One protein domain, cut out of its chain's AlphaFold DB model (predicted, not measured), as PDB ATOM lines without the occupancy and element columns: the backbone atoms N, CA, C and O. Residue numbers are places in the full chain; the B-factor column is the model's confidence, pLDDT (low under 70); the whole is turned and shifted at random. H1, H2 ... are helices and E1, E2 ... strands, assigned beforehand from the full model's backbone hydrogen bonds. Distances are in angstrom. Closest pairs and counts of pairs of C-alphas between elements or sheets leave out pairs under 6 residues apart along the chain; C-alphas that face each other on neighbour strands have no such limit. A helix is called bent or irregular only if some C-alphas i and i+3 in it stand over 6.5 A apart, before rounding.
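What this domain is: This is residues 19 to 143 of the 143 residues of an uncharacterized protein of Jeotgalicoccus meleagridis (UniProt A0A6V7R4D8). A two-stranded hairpin, E1 and E2, packs across a long helical hairpin, H2b and H3, towards the end where H2 bends off into H2a and short H1 lies. The printed part, 125 residues, runs E1, E2, H1, H2, H3, mostly helix, with an antiparallel sheet. It is an extended rod, radius of gyration of the C-alphas 21.3 A, spanning 72 by 29 by 20 A.

Where its parts are: E1, residues 19 to 25, begins at C-alpha 19 (335.282, 226.301, 396.197); E2 is residues 32 to 38, H1 40 to 44. H2, residues 48 to 98, one helix by its hydrogen bonds, is bent: C-alphas 60 and 63 are 7.0 A apart. Its arms are H2a, 48 to 60, and H2b, 63 to 98, 50.7 A. H3, residues 101 to 141, 59.9 A, ends at C-alpha 141 (320.494, 225.000, 392.295).

How they stand to each other: In the hairpin E1 and E2, N 22 and O 36 are within hydrogen-bond range, 2.8 A. The closest C-alphas of E2 and H2a are Val 34 and Met 58, 6.5 A. H2b and H3 touch, closest C-alphas Gly 91 and Ile 104, 5.4 A, at a shallow tilt of 12 degrees, opposite ways. Every O i to N i+4 pair is within range in H1, H2a and H3, and 31 of 32 in H2b.

The domain as a whole: The farthest C-alphas, Ser 48 and Gly 99, are 71.6 A apart. The printed part has no cut and no long link. Residues 28, 88 and 143 are under pLDDT 70.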
ATOM      1  N   VAL A  19     335.272 225.280 397.248       89.12
ATOM      2  CA  VAL A  19     335.282 226.301 396.197       89.12
ATOM      3  C   VAL A  19     336.697 226.450 395.649       89.12
ATOM      4  O   VAL A  19     337.676 226.411 396.380       89.12
ATOM      5  N   ASN A  20     336.797 226.584 394.335       90.31
ATOM      6  CA  ASN A  20     338.006 226.945 393.616       90.31
ATOM      7  C   ASN A  20     337.606 227.825 392.432       90.31
ATOM      8  O   ASN A  20     337.355 227.325 391.332       90.31
ATOM      9  N   LEU A  21     337.493 229.129 392.683       88.38
ATOM     10  CA  LEU A  21     337.053 230.084 391.678       88.38
ATOM     11  C   LEU A  21     338.205 230.428 390.723       88.38
ATOM     12  O   LEU A  21     339.188 231.057 391.112       88.38
ATOM     13  N   LYS A  22     338.063 230.058 389.450       88.44
ATOM     14  CA  LYS A  22     338.954 230.459 388.358       88.44
ATOM     15  C   LYS A  22     338.156 231.102 387.249       88.44
ATOM     16  O   LYS A  22     337.064 230.659 386.901       88.44
ATOM     17  N   PHE A  23     338.747 232.097 386.619       87.94
ATOM     18  CA  PHE A  23     338.125 232.824 385.528       87.94
ATOM     19  C   PHE A  23     339.179 233.278 384.526       87.94
ATOM     20  O   PHE A  23     340.368 233.364 384.841       87.94
ATOM     21  N   LYS A  24     338.725 233.549 383.308       86.00
ATOM     22  CA  LYS A  24     339.512 234.168 382.249       86.00
ATOM     23  C   LYS A  24     338.933 235.544 381.982       86.00
ATOM     24  O   LYS A  24     337.720 235.717 381.983       86.00
ATOM     25  N   GLU A  25     339.813 236.511 381.791       82.50
ATOM     26  CA  GLU A  25     339.438 237.860 381.387       82.50
ATOM     27  C   GLU A  25     339.863 238.063 379.938       82.50
ATOM     28  O   GLU A  25     341.027 237.847 379.579       82.50
ATOM     29  N   GLU A  26     338.916 238.457 379.102       82.31
ATOM     30  CA  GLU A  26     339.194 238.806 377.720       82.31
ATOM     31  C   GLU A  26     339.857 240.184 377.627       82.31
ATOM     32  O   GLU A  26     339.400 241.164 378.214       82.31
ATOM     33  N   ARG A  27     340.937 240.281 376.840       70.12
ATOM     34  CA  ARG A  27     341.780 241.492 376.778       70.12
ATOM     35  C   ARG A  27     341.084 242.729 376.207       70.12
ATOM     36  O   ARG A  27     341.537 243.832 376.487       70.12
ATOM     37  N   PHE A  28     340.063 242.551 375.367       69.94
ATOM     38  CA  PHE A  28     339.448 243.645 374.607       69.94
ATOM     39  C   PHE A  28     338.043 243.999 375.100       69.94
ATOM     40  O   PHE A  28     337.742 245.178 375.255       69.94
ATOM     41  N   SER A  29     337.199 243.001 375.370       72.62
ATOM     42  CA  SER A  29     335.845 243.197 375.907       72.62
ATOM     43  C   SER A  29     335.852 243.475 377.415       72.62
ATOM     44  O   SER A  29     334.938 244.115 377.933       72.62
ATOM     45  N   GLY A  30     336.885 243.010 378.135       70.31
ATOM     46  CA  GLY A  30     336.881 242.983 379.598       70.31
ATOM     47  C   GLY A  30     335.840 242.012 380.164       70.31
ATOM     48  O   GLY A  30     335.487 242.112 381.344       70.31
ATOM     49  N   ASP A  31     335.321 241.106 379.329       79.75
ATOM     50  CA  ASP A  31     334.406 240.068 379.768       79.75
ATOM     51  C   ASP A  31     335.137 239.036 380.620       79.75
ATOM     52  O   ASP A  31     336.284 238.659 380.358       79.75
ATOM     53  N   ILE A  32     334.458 238.616 381.687       82.12
ATOM     54  CA  ILE A  32     334.953 237.608 382.616       82.12
ATOM     55  C   ILE A  32     334.134 236.345 382.420       82.12
ATOM     56  O   ILE A  32     332.943 236.307 382.723       82.12
ATOM     57  N   GLU A  33     334.812 235.305 381.952       85.62
ATOM     58  CA  GLU A  33     334.265 233.963 381.841       85.62
ATOM     59  C   GLU A  33     334.750 233.139 383.035       85.62
ATOM     60  O   GLU A  33     335.954 232.924 383.225       85.62
ATOM     61  N   VAL A  34     333.820 232.681 383.874       86.69
ATOM     62  CA  VAL A  34     334.166 231.802 384.992       86.69
ATOM     63  C   VAL A  34     334.413 230.404 384.440       86.69
ATOM     64  O   VAL A  34     333.531 229.783 383.864       86.69
ATOM     65  N   SER A  35     335.635 229.906 384.613       86.25
ATOM     66  CA  SER A  35     336.066 228.605 384.088       86.25
ATOM     67  C   SER A  35     335.968 227.485 385.118       86.25
ATOM     68  O   SER A  35     335.860 226.319 384.751       86.25
ATOM     69  N   GLN A  36     336.005 227.821 386.408       88.62
ATOM     70  CA  GLN A  36     335.846 226.864 387.496       88.62
ATOM     71  C   GLN A  36     335.258 227.574 388.716       88.62
ATOM     72  O   GLN A  36     335.680 228.684 389.021       88.62
ATOM     73  N   PHE A  37     334.312 226.947 389.418       90.69
ATOM     74  CA  PHE A  37     333.837 227.431 390.718       90.69
ATOM     75  C   PHE A  37     334.015 226.392 391.822       90.69
ATOM     76  O   PHE A  37     334.445 226.737 392.916       90.69
ATOM     77  N   LEU A  38     333.713 225.120 391.563       91.31
ATOM     78  CA  LEU A  38     333.910 224.051 392.541       91.31
ATOM     79  C   LEU A  38     335.299 223.423 392.419       91.31
ATOM     80  O   LEU A  38     335.923 223.407 391.356       91.31
ATOM     81  N   THR A  39     335.780 222.840 393.513       90.00
ATOM     82  CA  THR A  39     336.930 221.933 393.438       90.00
ATOM     83  C   THR A  39     336.601 220.718 392.573       90.00
ATOM     84  O   THR A  39     335.478 220.216 392.586       90.00
ATOM     85  N   ASN A  40     337.613 220.170 391.890       87.38
ATOM     86  CA  ASN A  40     337.450 218.982 391.040       87.38
ATOM     87  C   ASN A  40     336.820 217.798 391.792       87.38
ATOM     88  O   ASN A  40     336.137 216.975 391.192       87.38
ATOM     89  N   LYS A  41     337.078 217.684 393.103       88.69
ATOM     90  CA  LYS A  41     336.474 216.654 393.950       88.69
ATOM     91  C   LYS A  41     334.968 216.885 394.086       88.69
ATOM     92  O   LYS A  41     334.200 215.978 393.793       88.69
ATOM     93  N   LYS A  42     334.560 218.097 394.474       88.38
ATOM     94  CA  LYS A  42     333.150 218.429 394.701       88.38
ATOM     95  C   LYS A  42     332.330 218.390 393.412       88.38
ATOM     96  O   LYS A  42     331.212 217.899 393.427       88.38
ATOM     97  N   GLU A  43     332.903 218.826 392.295       87.81
ATOM     98  CA  GLU A  43     332.248 218.770 390.982       87.81
ATOM     99  C   GLU A  43     331.963 217.328 390.521       87.81
ATOM    100  O   GLU A  43     330.937 217.055 389.903       87.81
ATOM    101  N   ARG A  44     332.848 216.374 390.848       89.38
ATOM    102  CA  ARG A  44     332.660 214.951 390.512       89.38
ATOM    103  C   ARG A  44     331.591 214.262 391.354       89.38
ATOM    104  O   ARG A  44     331.053 213.257 390.903       89.38
ATOM    105  N   GLU A  45     331.324 214.779 392.549       90.38
ATOM    106  CA  GLU A  45     330.275 214.274 393.439       90.38
ATOM    107  C   GLU A  45     328.867 214.658 392.955       90.38
ATOM    108  O   GLU A  45     327.905 214.065 393.431       90.38
ATOM    109  N   LEU A  46     328.747 215.605 392.013       88.19
ATOM    110  CA  LEU A  46     327.461 216.026 391.461       88.19
ATOM    111  C   LEU A  46     326.840 214.929 390.584       88.19
ATOM    112  O   LEU A  46     327.501 214.341 389.713       88.19
ATOM    113  N   ASN A  47     325.544 214.704 390.772       89.50
ATOM    114  CA  ASN A  47     324.732 213.852 389.914       89.50
ATOM    115  C   ASN A  47     324.453 214.532 388.548       89.50
ATOM    116  O   ASN A  47     324.923 215.638 388.270       89.50
ATOM    117  N   SER A  48     323.751 213.850 387.640       87.12
ATOM    118  CA  SER A  48     323.511 214.371 386.284       87.12
ATOM    119  C   SER A  48     322.648 215.639 386.253       87.12
ATOM    120  O   SER A  48     322.950 216.535 385.469       87.12
ATOM    121  N   GLU A  49     321.629 215.732 387.109       86.94
ATOM    122  CA  GLU A  49     320.734 216.895 387.211       86.94
ATOM    123  C   GLU A  49     321.474 218.088 387.839       86.94
ATOM    124  O   GLU A  49     321.498 219.189 387.293       86.94
ATOM    125  N   GLU A  50     322.214 217.847 388.918       88.12
ATOM    126  CA  GLU A  50     323.039 218.847 389.599       88.12
ATOM    127  C   GLU A  50     324.151 219.409 388.698       88.12
ATOM    128  O   GLU A  50     324.525 220.578 388.817       88.12
ATOM    129  N   LYS A  51     324.686 218.606 387.766       88.88
ATOM    130  CA  LYS A  51     325.657 219.073 386.761       88.88
ATOM    131  C   LYS A  51     325.045 220.051 385.768       88.88
ATOM    132  O   LYS A  51     325.744 220.958 385.311       88.88
ATOM    133  N   GLU A  52     323.780 219.869 385.409       89.31
ATOM    134  CA  GLU A  52     323.069 220.806 384.544       89.31
ATOM    135  C   GLU A  52     322.813 222.122 385.285       89.31
ATOM    136  O   GLU A  52     323.211 223.185 384.798       89.31
ATOM    137  N   SER A  53     322.318 222.045 386.524       88.81
ATOM    138  CA  SER A  53     322.164 223.202 387.410       88.81
ATOM    139  C   SER A  53     323.485 223.940 387.657       88.81
ATOM    140  O   SER A  53     323.526 225.172 387.647       88.81
ATOM    141  N   TYR A  54     324.597 223.215 387.807       90.56
ATOM    142  CA  TYR A  54     325.933 223.798 387.931       90.56
ATOM    143  C   TYR A  54     326.359 224.565 386.677       90.56
ATOM    144  O   TYR A  54     326.868 225.679 386.794       90.56
ATOM    145  N   LYS A  55     326.109 224.038 385.472       88.62
ATOM    146  CA  LYS A  55     326.385 224.773 384.225       88.62
ATOM    147  C   LYS A  55     325.558 226.054 384.129       88.62
ATOM    148  O   LYS A  55     326.094 227.093 383.750       88.62
ATOM    149  N   MET A  56     324.277 226.002 384.503       88.75
ATOM    150  CA  MET A  56     323.424 227.194 384.533       88.75
ATOM    151  C   MET A  56     323.946 228.233 385.528       88.75
ATOM    152  O   MET A  56     324.052 229.408 385.184       88.75
ATOM    153  N   PHE A  57     324.336 227.798 386.728       90.88
ATOM    154  CA  PHE A  57     324.946 228.659 387.735       90.88
ATOM    155  C   PHE A  57     326.232 229.323 387.221       90.88
ATOM    156  O   PHE A  57     326.370 230.541 387.315       90.88
ATOM    157  N   MET A  58     327.138 228.551 386.614       90.81
ATOM    158  CA  MET A  58     328.401 229.047 386.052       90.81
ATOM    159  C   MET A  58     328.194 230.158 385.014       90.81
ATOM    160  O   MET A  58     328.932 231.144 385.021       90.81
ATOM    161  N   ASN A  59     327.154 230.048 384.183       86.69
ATOM    162  CA  ASN A  59     326.819 231.071 383.190       86.69
ATOM    163  C   ASN A  59     326.301 232.376 383.816       86.69
ATOM    164  O   ASN A  59     326.432 233.436 383.211       86.69
ATOM    165  N   GLN A  60     325.719 232.324 385.016       88.12
ATOM    166  CA  GLN A  60     325.099 233.489 385.661       88.12
ATOM    167  C   GLN A  60     326.030 234.230 386.625       88.12
ATOM    168  O   GLN A  60     325.838 235.416 386.889       88.12
ATOM    169  N   ILE A  61     327.046 233.561 387.169       89.94
ATOM    170  CA  ILE A  61     327.937 234.180 388.161       89.94
ATOM    171  C   ILE A  61     328.966 235.143 387.559       89.94
ATOM    172  O   ILE A  61     329.582 235.891 388.319       89.94
ATOM    173  N   GLY A  62     329.153 235.154 386.235       87.56
ATOM    174  CA  GLY A  62     330.167 235.969 385.551       87.56
ATOM    175  C   GLY A  62     330.123 237.447 385.935       87.56
ATOM    176  O   GLY A  62     331.147 238.015 386.320       87.56
ATOM    177  N   ASP A  63     328.932 238.047 385.940       88.00
ATOM    178  CA  ASP A  63     328.752 239.455 386.309       88.00
ATOM    179  C   ASP A  63     329.054 239.704 387.789       88.00
ATOM    180  O   ASP A  63     329.753 240.654 388.138       88.00
ATOM    181  N   SER A  64     328.634 238.791 388.669       88.88
ATOM    182  CA  SER A  64     328.918 238.894 390.106       88.88
ATOM    183  C   SER A  64     330.419 238.807 390.404       88.88
ATOM    184  O   SER A  64     330.938 239.559 391.230       88.88
ATOM    185  N   VAL A  65     331.137 237.907 389.722       88.81
ATOM    186  CA  VAL A  65     332.598 237.774 389.846       88.81
ATOM    187  C   VAL A  65     333.302 239.013 389.292       88.81
ATOM    188  O   VAL A  65     334.245 239.520 389.907       88.81
ATOM    189  N   ARG A  66     332.819 239.541 388.164       87.94
ATOM    190  CA  ARG A  66     333.335 240.769 387.552       87.94
ATOM    191  C   ARG A  66     333.193 241.971 388.470       87.94
ATOM    192  O   ARG A  66     334.172 242.691 388.681       87.94
ATOM    193  N   ASP A  67     332.021 242.159 389.057       88.88
ATOM    194  CA  ASP A  67     331.760 243.262 389.977       88.88
ATOM    195  C   ASP A  67     332.592 243.143 391.251       88.88
ATOM    196  O   ASP A  67     333.212 244.122 391.678       88.88
ATOM    197  N   GLN A  68     332.699 241.940 391.824       87.69
ATOM    198  CA  GLN A  68     333.567 241.704 392.978       87.69
ATOM    199  C   GLN A  68     335.022 242.082 392.667       87.69
ATOM    200  O   GLN A  68     335.688 242.728 393.479       87.69
ATOM    201  N   ARG A  69     335.514 241.738 391.474       86.44
ATOM    202  CA  ARG A  69     336.879 242.059 391.055       86.44
ATOM    203  C   ARG A  69     337.088 243.550 390.825       86.44
ATOM    204  O   ARG A  69     338.110 244.082 391.252       86.44
ATOM    205  N   ARG A  70     336.127 244.238 390.201       86.62
ATOM    206  CA  ARG A  70     336.160 245.701 390.047       86.62
ATOM    207  C   ARG A  70     336.248 246.390 391.402       86.62
ATOM    208  O   ARG A  70     337.089 247.264 391.575       86.62
ATOM    209  N   VAL A  71     335.441 245.952 392.366       86.88
ATOM    210  CA  VAL A  71     335.463 246.481 393.735       86.88
ATOM    211  C   VAL A  71     336.815 246.222 394.406       86.88
ATOM    212  O   VAL A  71     337.420 247.158 394.920       86.88
ATOM    213  N   ASN A  72     337.338 244.995 394.352       87.31
ATOM    214  CA  ASN A  72     338.645 244.663 394.930       87.31
ATOM    215  C   ASN A  72     339.784 245.488 394.301       87.31
ATOM    216  O   ASN A  72     340.622 246.035 395.016       87.31
ATOM    217  N   ASN A  73     339.789 245.632 392.974       85.50
ATOM    218  CA  ASN A  73     340.778 246.440 392.258       85.50
ATOM    219  C   ASN A  73     340.660 247.929 392.599       85.50
ATOM    220  O   ASN A  73     341.681 248.588 392.790       85.50
ATOM    221  N   LEU A  74     339.437 248.452 392.714       86.38
ATOM    222  CA  LEU A  74     339.193 249.830 393.130       86.38
ATOM    223  C   LEU A  74     339.744 250.075 394.539       86.38
ATOM    224  O   LEU A  74     340.442 251.065 394.749       86.38
ATOM    225  N   TYR A  75     339.503 249.156 395.480       84.50
ATOM    226  CA  TYR A  75     340.075 249.244 396.822       84.50
ATOM    227  C   TYR A  75     341.605 249.235 396.788       84.50
ATOM    228  O   TYR A  75     342.204 250.116 397.402       84.50
ATOM    229  N   ARG A  76     342.257 248.335 396.032       84.00
ATOM    230  CA  ARG A  76     343.727 248.376 395.865       84.00
ATOM    231  C   ARG A  76     344.196 249.723 395.330       84.00
ATOM    232  O   ARG A  76     345.100 250.327 395.896       84.00
ATOM    233  N   PHE A  77     343.562 250.208 394.268       85.44
ATOM    234  CA  PHE A  77     343.943 251.450 393.606       85.44
ATOM    235  C   PHE A  77     343.808 252.672 394.520       85.44
ATOM    236  O   PHE A  77     344.762 253.434 394.670       85.44
ATOM    237  N   ILE A  78     342.659 252.830 395.185       84.31
ATOM    238  CA  ILE A  78     342.427 253.913 396.152       84.31
ATOM    239  C   ILE A  78     343.464 253.849 397.272       84.31
ATOM    240  O   ILE A  78     343.986 254.881 397.683       84.31
ATOM    241  N   SER A  79     343.804 252.648 397.732       80.69
ATOM    242  CA  SER A  79     344.793 252.452 398.792       80.69
ATOM    243  C   SER A  79     346.195 252.859 398.359       80.69
ATOM    244  O   SER A  79     346.899 253.502 399.129       80.69
ATOM    245  N   ILE A  80     346.587 252.549 397.120       83.19
ATOM    246  CA  ILE A  80     347.864 252.990 396.540       83.19
ATOM    247  C   ILE A  80     347.895 254.516 396.402       83.19
ATOM    248  O   ILE A  80     348.896 255.142 396.742       83.19
ATOM    249  N   ILE A  81     346.804 255.142 395.954       83.94
ATOM    250  CA  ILE A  81     346.725 256.608 395.877       83.94
ATOM    251  C   ILE A  81     346.817 257.226 397.271       83.94
ATOM    252  O   ILE A  81     347.592 258.158 397.478       83.94
ATOM    253  N   ALA A  82     346.054 256.706 398.232       79.38
ATOM    254  CA  ALA A  82     346.077 257.177 399.611       79.38
ATOM    255  C   ALA A  82     347.474 257.012 400.228       79.38
ATOM    256  O   ALA A  82     347.956 257.925 400.893       79.38
ATOM    257  N   PHE A  83     348.150 255.896 399.943       80.44
ATOM    258  CA  PHE A  83     349.540 255.628 400.316       80.44
ATOM    259  C   PHE A  83     350.492 256.685 399.745       80.44
ATOM    260  O   PHE A  83     351.261 257.292 400.492       80.44
ATOM    261  N   LEU A  84     350.413 256.950 398.436       78.94
ATOM    262  CA  LEU A  84     351.255 257.948 397.777       78.94
ATOM    263  C   LEU A  84     351.003 259.340 398.363       78.94
ATOM    264  O   LEU A  84     351.954 260.056 398.663       78.94
ATOM    265  N   ALA A  85     349.744 259.701 398.606       80.19
ATOM    266  CA  ALA A  85     349.381 260.981 399.205       80.19
ATOM    267  C   ALA A  85     349.865 261.124 400.663       80.19
ATOM    268  O   ALA A  85     350.334 262.193 401.048       80.19
ATOM    269  N   LEU A  86     349.798 260.063 401.472       74.62
ATOM    270  CA  LEU A  86     350.246 260.080 402.871       74.62
ATOM    271  C   LEU A  86     351.771 260.171 402.994       74.62
ATOM    272  O   LEU A  86     352.276 260.982 403.770       74.62
ATOM    273  N   ILE A  87     352.514 259.387 402.214       71.50
ATOM    274  CA  ILE A  87     353.981 259.390 402.280       71.50
ATOM    275  C   ILE A  87     354.552 260.647 401.639       71.50
ATOM    276  O   ILE A  87     355.375 261.331 402.246       71.50
ATOM    277  N   ILE A  88     354.120 260.950 400.412       69.44
ATOM    278  CA  ILE A  88     354.698 262.040 399.623       69.44
ATOM    279  C   ILE A  88     354.121 263.380 400.064       69.44
ATOM    280  O   ILE A  88     354.847 264.358 400.099       69.44
ATOM    281  N   GLY A  89     352.838 263.453 400.418       74.06
ATOM    282  CA  GLY A  89     352.219 264.704 400.854       74.06
ATOM    283  C   GLY A  89     352.556 265.026 402.306       74.06
ATOM    284  O   GLY A  89     353.267 265.987 402.594       74.06
ATOM    285  N   LEU A  90     352.052 264.214 403.237       75.69
ATOM    286  CA  LEU A  90     352.161 264.498 404.671       75.69
ATOM    287  C   LEU A  90     353.567 264.245 405.223       75.69
ATOM    288  O   LEU A  90     354.083 265.078 405.967       75.69
ATOM    289  N   GLY A  91     354.207 263.139 404.833       74.94
ATOM    290  CA  GLY A  91     355.572 262.819 405.267       74.94
ATOM    291  C   GLY A  91     356.595 263.866 404.820       74.94
ATOM    292  O   GLY A  91     357.417 264.309 405.621       74.94
ATOM    293  N   PHE A  92     356.504 264.327 403.569       76.56
ATOM    294  CA  PHE A  92     357.372 265.384 403.043       76.56
ATOM    295  C   PHE A  92     357.110 266.740 403.707       76.56
ATOM    296  O   PHE A  92     358.053 267.441 404.067       76.56
ATOM    297  N   PHE A  93     355.841 267.098 403.928       79.38
ATOM    298  CA  PHE A  93     355.482 268.343 404.606       79.38
ATOM    299  C   PHE A  93     355.993 268.380 406.055       79.38
ATOM    300  O   PHE A  93     356.597 269.362 406.488       79.38
ATOM    301  N   MET A  94     355.819 267.287 406.803       78.56
ATOM    302  CA  MET A  94     356.343 267.175 408.166       78.56
ATOM    303  C   MET A  94     357.879 267.155 408.198       78.56
ATOM    304  O   MET A  94     358.480 267.701 409.128       78.56
ATOM    305  N   TRP A  95     358.533 266.569 407.190       81.12
ATOM    306  CA  TRP A  95     359.989 266.627 407.053       81.12
ATOM    307  C   TRP A  95     360.481 268.055 406.798       81.12
ATOM    308  O   TRP A  95     361.373 268.507 407.511       81.12
ATOM    309  N   LEU A  96     359.856 268.800 405.877       81.44
ATOM    310  CA  LEU A  96     360.168 270.217 405.643       81.44
ATOM    311  C   LEU A  96     360.037 271.059 406.918       81.44
ATOM    312  O   LEU A  96     360.857 271.938 407.162       81.44
ATOM    313  N   SER A  97     359.024 270.778 407.741       81.69
ATOM    314  CA  SER A  97     358.778 271.533 408.971       81.69
ATOM    315  C   SER A  97     359.721 271.180 410.126       81.69
ATOM    316  O   SER A  97     359.918 272.015 411.004       81.69
ATOM    317  N   SER A  98     360.244 269.952 410.187       82.25
ATOM    318  CA  SER A  98     360.997 269.457 411.355       82.25
ATOM    319  C   SER A  98     362.473 269.167 411.077       82.25
ATOM    320  O   SER A  98     363.243 269.007 412.021       82.25
ATOM    321  N   GLY A  99     362.869 269.034 409.807       79.38
ATOM    322  CA  GLY A  99     364.192 268.557 409.391       79.38
ATOM    323  C   GLY A  99     364.495 267.113 409.811       79.38
ATOM    324  O   GLY A  99     365.621 266.643 409.649       79.38
ATOM    325  N   ASN A 100     363.519 266.398 410.380       83.69
ATOM    326  CA  ASN A 100     363.738 265.103 410.997       83.69
ATOM    327  C   ASN A 100     363.488 263.961 410.003       83.69
ATOM    328  O   ASN A 100     362.349 263.646 409.659       83.69
ATOM    329  N   ASN A 101     364.558 263.276 409.600       80.88
ATOM    330  CA  ASN A 101     364.485 262.133 408.684       80.88
ATOM    331  C   ASN A 101     363.656 260.955 409.234       80.88
ATOM    332  O   ASN A 101     363.135 260.162 408.448       80.88
ATOM    333  N   TRP A 102     363.463 260.855 410.557       82.12
ATOM    334  CA  TRP A 102     362.599 259.835 411.163       82.12
ATOM    335  C   TRP A 102     361.136 259.948 410.735       82.12
ATOM    336  O   TRP A 102     360.433 258.943 410.721       82.12
ATOM    337  N   VAL A 103     360.684 261.138 410.339       79.12
ATOM    338  CA  VAL A 103     359.323 261.360 409.833       79.12
ATOM    339  C   VAL A 103     359.092 260.604 408.525       79.12
ATOM    340  O   VAL A 103     358.062 259.953 408.367       79.12
ATOM    341  N   ILE A 104     360.064 260.631 407.609       77.31
ATOM    342  CA  ILE A 104     359.976 259.919 406.325       77.31
ATOM    343  C   ILE A 104     360.001 258.403 406.561       77.31
ATOM    344  O   ILE A 104     359.199 257.673 405.982       77.31
ATOM    345  N   ILE A 105     360.879 257.935 407.456       79.12
ATOM    346  CA  ILE A 105     360.983 256.513 407.823       79.12
ATOM    347  C   ILE A 105     359.681 256.027 408.474       79.12
ATOM    348  O   ILE A 105     359.156 254.979 408.098       79.12
ATOM    349  N   GLY A 106     359.127 256.804 409.407       79.31
ATOM    350  CA  GLY A 106     357.847 256.512 410.047       79.31
ATOM    351  C   GLY A 106     356.703 256.466 409.037       79.31
ATOM    352  O   GLY A 106     355.948 255.497 409.015       79.31
ATOM    353  N   ALA A 107     356.609 257.459 408.148       77.31
ATOM    354  CA  ALA A 107     355.584 257.500 407.108       77.31
ATOM    355  C   ALA A 107     355.661 256.278 406.179       77.31
ATOM    356  O   ALA A 107     354.638 255.646 405.916       77.31
ATOM    357  N   ALA A 108     356.861 255.890 405.738       77.44
ATOM    358  CA  ALA A 108     357.056 254.686 404.932       77.44
ATOM    359  C   ALA A 108     356.622 253.414 405.686       77.44
ATOM    360  O   ALA A 108     355.907 252.580 405.127       77.44
ATOM    361  N   TYR A 109     356.992 253.296 406.968       81.31
ATOM    362  CA  TYR A 109     356.636 252.156 407.813       81.31
ATOM    363  C   TYR A 109     355.116 252.017 407.977       81.31
ATOM    364  O   TYR A 109     354.559 250.976 407.639       81.31
ATOM    365  N   TYR A 110     354.412 253.069 408.410       77.44
ATOM    366  CA  TYR A 110     352.951 253.023 408.590       77.44
ATOM    367  C   TYR A 110     352.201 252.692 407.304       77.44
ATOM    368  O   TYR A 110     351.177 252.009 407.327       77.44
ATOM    369  N   SER A 111     352.728 253.140 406.174       76.44
ATOM    370  CA  SER A 111     352.070 252.954 404.891       76.44
ATOM    371  C   SER A 111     352.197 251.516 404.383       76.44
ATOM    372  O   SER A 111     351.262 251.002 403.771       76.44
ATOM    373  N   PHE A 112     353.289 250.818 404.717       80.81
ATOM    374  CA  PHE A 112     353.394 249.372 404.507       80.81
ATOM    375  C   PHE A 112     352.325 248.600 405.300       80.81
ATOM    376  O   PHE A 112     351.637 247.748 404.740       80.81
ATOM    377  N   PHE A 113     352.114 248.936 406.577       82.19
ATOM    378  CA  PHE A 113     351.063 248.303 407.385       82.19
ATOM    379  C   PHE A 113     349.657 248.620 406.874       82.19
ATOM    380  O   PHE A 113     348.807 247.732 406.842       82.19
ATOM    381  N   ALA A 114     349.411 249.855 406.434       81.81
ATOM    382  CA  ALA A 114     348.136 250.229 405.832       81.81
ATOM    383  C   ALA A 114     347.851 249.408 404.563       81.81
ATOM    384  O   ALA A 114     346.741 248.906 404.392       81.81
ATOM    385  N   TYR A 115     348.864 249.202 403.717       83.62
ATOM    386  CA  TYR A 115     348.750 248.337 402.546       83.62
ATOM    387  C   TYR A 115     348.425 246.883 402.927       83.62
ATOM    388  O   TYR A 115     347.499 246.298 402.366       83.62
ATOM    389  N   LEU A 116     349.108 246.318 403.930       86.94
ATOM    390  CA  LEU A 116     348.811 244.965 404.417       86.94
ATOM    391  C   LEU A 116     347.375 244.825 404.940       86.94
ATOM    392  O   LEU A 116     346.733 243.805 404.696       86.94
ATOM    393  N   LEU A 117     346.850 245.841 405.631       85.69
ATOM    394  CA  LEU A 117     345.462 245.842 406.107       85.69
ATOM    395  C   LEU A 117     344.456 245.836 404.951       85.69
ATOM    396  O   LEU A 117     343.433 245.156 405.028       85.69
ATOM    397  N   VAL A 118     344.751 246.565 403.875       87.50
ATOM    398  CA  VAL A 118     343.919 246.584 402.667       87.50
ATOM    399  C   VAL A 118     343.938 245.226 401.977       87.50
ATOM    400  O   VAL A 118     342.874 244.711 401.641       87.50
ATOM    401  N   GLU A 119     345.112 244.623 401.792       88.44
ATOM    402  CA  GLU A 119     345.206 243.289 401.189       88.44
ATOM    403  C   GLU A 119     344.489 242.239 402.044       88.44
ATOM    404  O   GLU A 119     343.720 241.441 401.514       88.44
ATOM    405  N   ALA A 120     344.623 242.302 403.373       89.38
ATOM    406  CA  ALA A 120     343.867 241.441 404.278       89.38
ATOM    407  C   ALA A 120     342.344 241.625 404.122       89.38
ATOM    408  O   ALA A 120     341.591 240.652 404.115       89.38
ATOM    409  N   TYR A 121     341.868 242.862 403.954       88.62
ATOM    410  CA  TYR A 121     340.455 243.134 403.683       88.62
ATOM    411  C   TYR A 121     339.979 242.578 402.348       88.62
ATOM    412  O   TYR A 121     338.904 241.978 402.289       88.62
ATOM    413  N   ILE A 122     340.773 242.733 401.296       88.56
ATOM    414  CA  ILE A 122     340.453 242.198 399.974       88.56
ATOM    415  C   ILE A 122     340.374 240.673 400.020       88.56
ATOM    416  O   ILE A 122     339.417 240.102 399.493       88.56
ATOM    417  N   GLU A 123     341.320 240.029 400.701       90.06
ATOM    418  CA  GLU A 123     341.353 238.577 400.860       90.06
ATOM    419  C   GLU A 123     340.118 238.074 401.620       90.06
ATOM    420  O   GLU A 123     339.373 237.220 401.135       90.06
ATOM    421  N   ALA A 124     339.820 238.675 402.776       89.69
ATOM    422  CA  ALA A 124     338.650 238.315 403.574       89.69
ATOM    423  C   ALA A 124     337.335 238.547 402.807       89.69
ATOM    424  O   ALA A 124     336.418 237.725 402.868       89.69
ATOM    425  N   SER A 125     337.246 239.647 402.053       89.44
ATOM    426  CA  SER A 125     336.118 239.961 401.173       89.44
ATOM    427  C   SER A 125     335.941 238.910 400.069       89.44
ATOM    428  O   SER A 125     334.816 238.475 399.815       89.44
ATOM    429  N   SER A 126     337.039 238.444 399.464       88.75
ATOM    430  CA  SER A 126     337.024 237.377 398.454       88.75
ATOM    431  C   SER A 126     336.515 236.057 399.034       88.75
ATOM    432  O   SER A 126     335.557 235.479 398.520       88.75
ATOM    433  N   HIS A 127     337.064 235.624 400.172       91.25
ATOM    434  CA  HIS A 127     336.616 234.407 400.854       91.25
ATOM    435  C   HIS A 127     335.152 234.477 401.295       91.25
ATOM    436  O   HIS A 127     334.428 233.477 401.256       91.25
ATOM    437  N   TYR A 128     334.691 235.646 401.735       90.50
ATOM    438  CA  TYR A 128     333.289 235.848 402.073       90.50
ATOM    439  C   TYR A 128     332.393 235.711 400.839       90.50
ATOM    440  O   TYR A 128     331.399 234.985 400.889       90.50
ATOM    441  N   PHE A 129     332.770 236.338 399.724       91.31
ATOM    442  CA  PHE A 129     332.053 236.246 398.455       91.31
ATOM    443  C   PHE A 129     331.949 234.801 397.945       91.31
ATOM    444  O   PHE A 129     330.850 234.331 397.658       91.31
ATOM    445  N   GLU A 130     333.057 234.058 397.931       91.25
ATOM    446  CA  GLU A 130     333.093 232.638 397.549       91.25
ATOM    447  C   GLU A 130     332.140 231.783 398.389       91.25
ATOM    448  O   GLU A 130     331.409 230.936 397.873       91.25
ATOM    449  N   ASN A 131     332.098 232.030 399.698       91.50
ATOM    450  CA  ASN A 131     331.182 231.335 400.592       91.50
ATOM    451  C   ASN A 131     329.712 231.675 400.321       91.50
ATOM    452  O   ASN A 131     328.859 230.798 400.440       91.50
ATOM    453  N   GLN A 132     329.400 232.920 399.965       90.69
ATOM    454  CA  GLN A 132     328.033 233.327 399.636       90.69
ATOM    455  C   GLN A 132     327.577 232.759 398.290       90.69
ATOM    456  O   GLN A 132     326.445 232.285 398.180       90.69
ATOM    457  N   LEU A 133     328.471 232.705 397.301       91.25
ATOM    458  CA  LEU A 133     328.221 231.989 396.051       91.25
ATOM    459  C   LEU A 133     327.954 230.504 396.305       91.25
ATOM    460  O   LEU A 133     326.995 229.958 395.773       91.25
ATOM    461  N   TYR A 134     328.749 229.864 397.169       91.00
ATOM    462  CA  TYR A 134     328.592 228.440 397.470       91.00
ATOM    463  C   TYR A 134     327.264 228.135 398.163       91.00
ATOM    464  O   TYR A 134     326.606 227.148 397.845       91.00
ATOM    465  N   LYS A 135     326.840 229.000 399.091       91.38
ATOM    466  CA  LYS A 135     325.509 228.905 399.699       91.38
ATOM    467  C   LYS A 135     324.408 229.070 398.662       91.38
ATOM    468  O   LYS A 135     323.513 228.240 398.610       91.38
ATOM    469  N   THR A 136     324.522 230.083 397.804       89.94
ATOM    470  CA  THR A 136     323.538 230.349 396.744       89.94
ATOM    471  C   THR A 136     323.409 229.163 395.793       89.94
ATOM    472  O   THR A 136     322.298 228.800 395.422       89.94
ATOM    473  N   PHE A 137     324.528 228.535 395.431       90.00
ATOM    474  CA  PHE A 137     324.539 227.321 394.625       90.00
ATOM    475  C   PHE A 137     323.777 226.181 395.319       90.00
ATOM    476  O   PHE A 137     322.819 225.659 394.759       90.00
ATOM    477  N   ASN A 138     324.113 225.855 396.570       89.25
ATOM    478  CA  ASN A 138     323.432 224.763 397.274       89.25
ATOM    479  C   ASN A 138     321.940 225.043 397.521       89.25
ATOM    480  O   ASN A 138     321.127 224.137 397.420       89.25
ATOM    481  N   GLU A 139     321.573 226.283 397.853       89.75
ATOM    482  CA  GLU A 139     320.202 226.647 398.237       89.75
ATOM    483  C   GLU A 139     319.276 226.913 397.047       89.75
ATOM    484  O   GLU A 139     318.065 226.892 397.219       89.75
ATOM    485  N   LYS A 140     319.798 227.228 395.856       84.88
ATOM    486  CA  LYS A 140     318.951 227.563 394.694       84.88
ATOM    487  C   LYS A 140     319.075 226.595 393.527       84.88
ATOM    488  O   LYS A 140     318.192 226.592 392.680       84.88
ATOM    489  N   TYR A 141     320.160 225.824 393.460       80.81
ATOM    490  CA  TYR A 141     320.494 225.000 392.295       80.81
ATOM    491  C   TYR A 141     320.609 223.504 392.604       80.81
ATOM    492  O   TYR A 141     320.593 222.711 391.667       80.81
ATOM    493  N   LEU A 142     320.725 223.117 393.880       80.19
ATOM    494  CA  LEU A 142     320.794 221.715 394.319       80.19
ATOM    495  C   LEU A 142     319.549 221.264 395.114       80.19
ATOM    496  O   LEU A 142     319.626 220.271 395.834       80.19
ATOM    497  N   ILE A 143     318.435 222.008 395.030       59.06
ATOM    498  CA  ILE A 143     317.131 221.616 395.605       59.06
ATOM    499  C   ILE A 143     316.352 220.782 394.596       59.06
ATOM    500  O   ILE A 143     316.283 221.226 393.428       59.06
TER     501      ILE A 143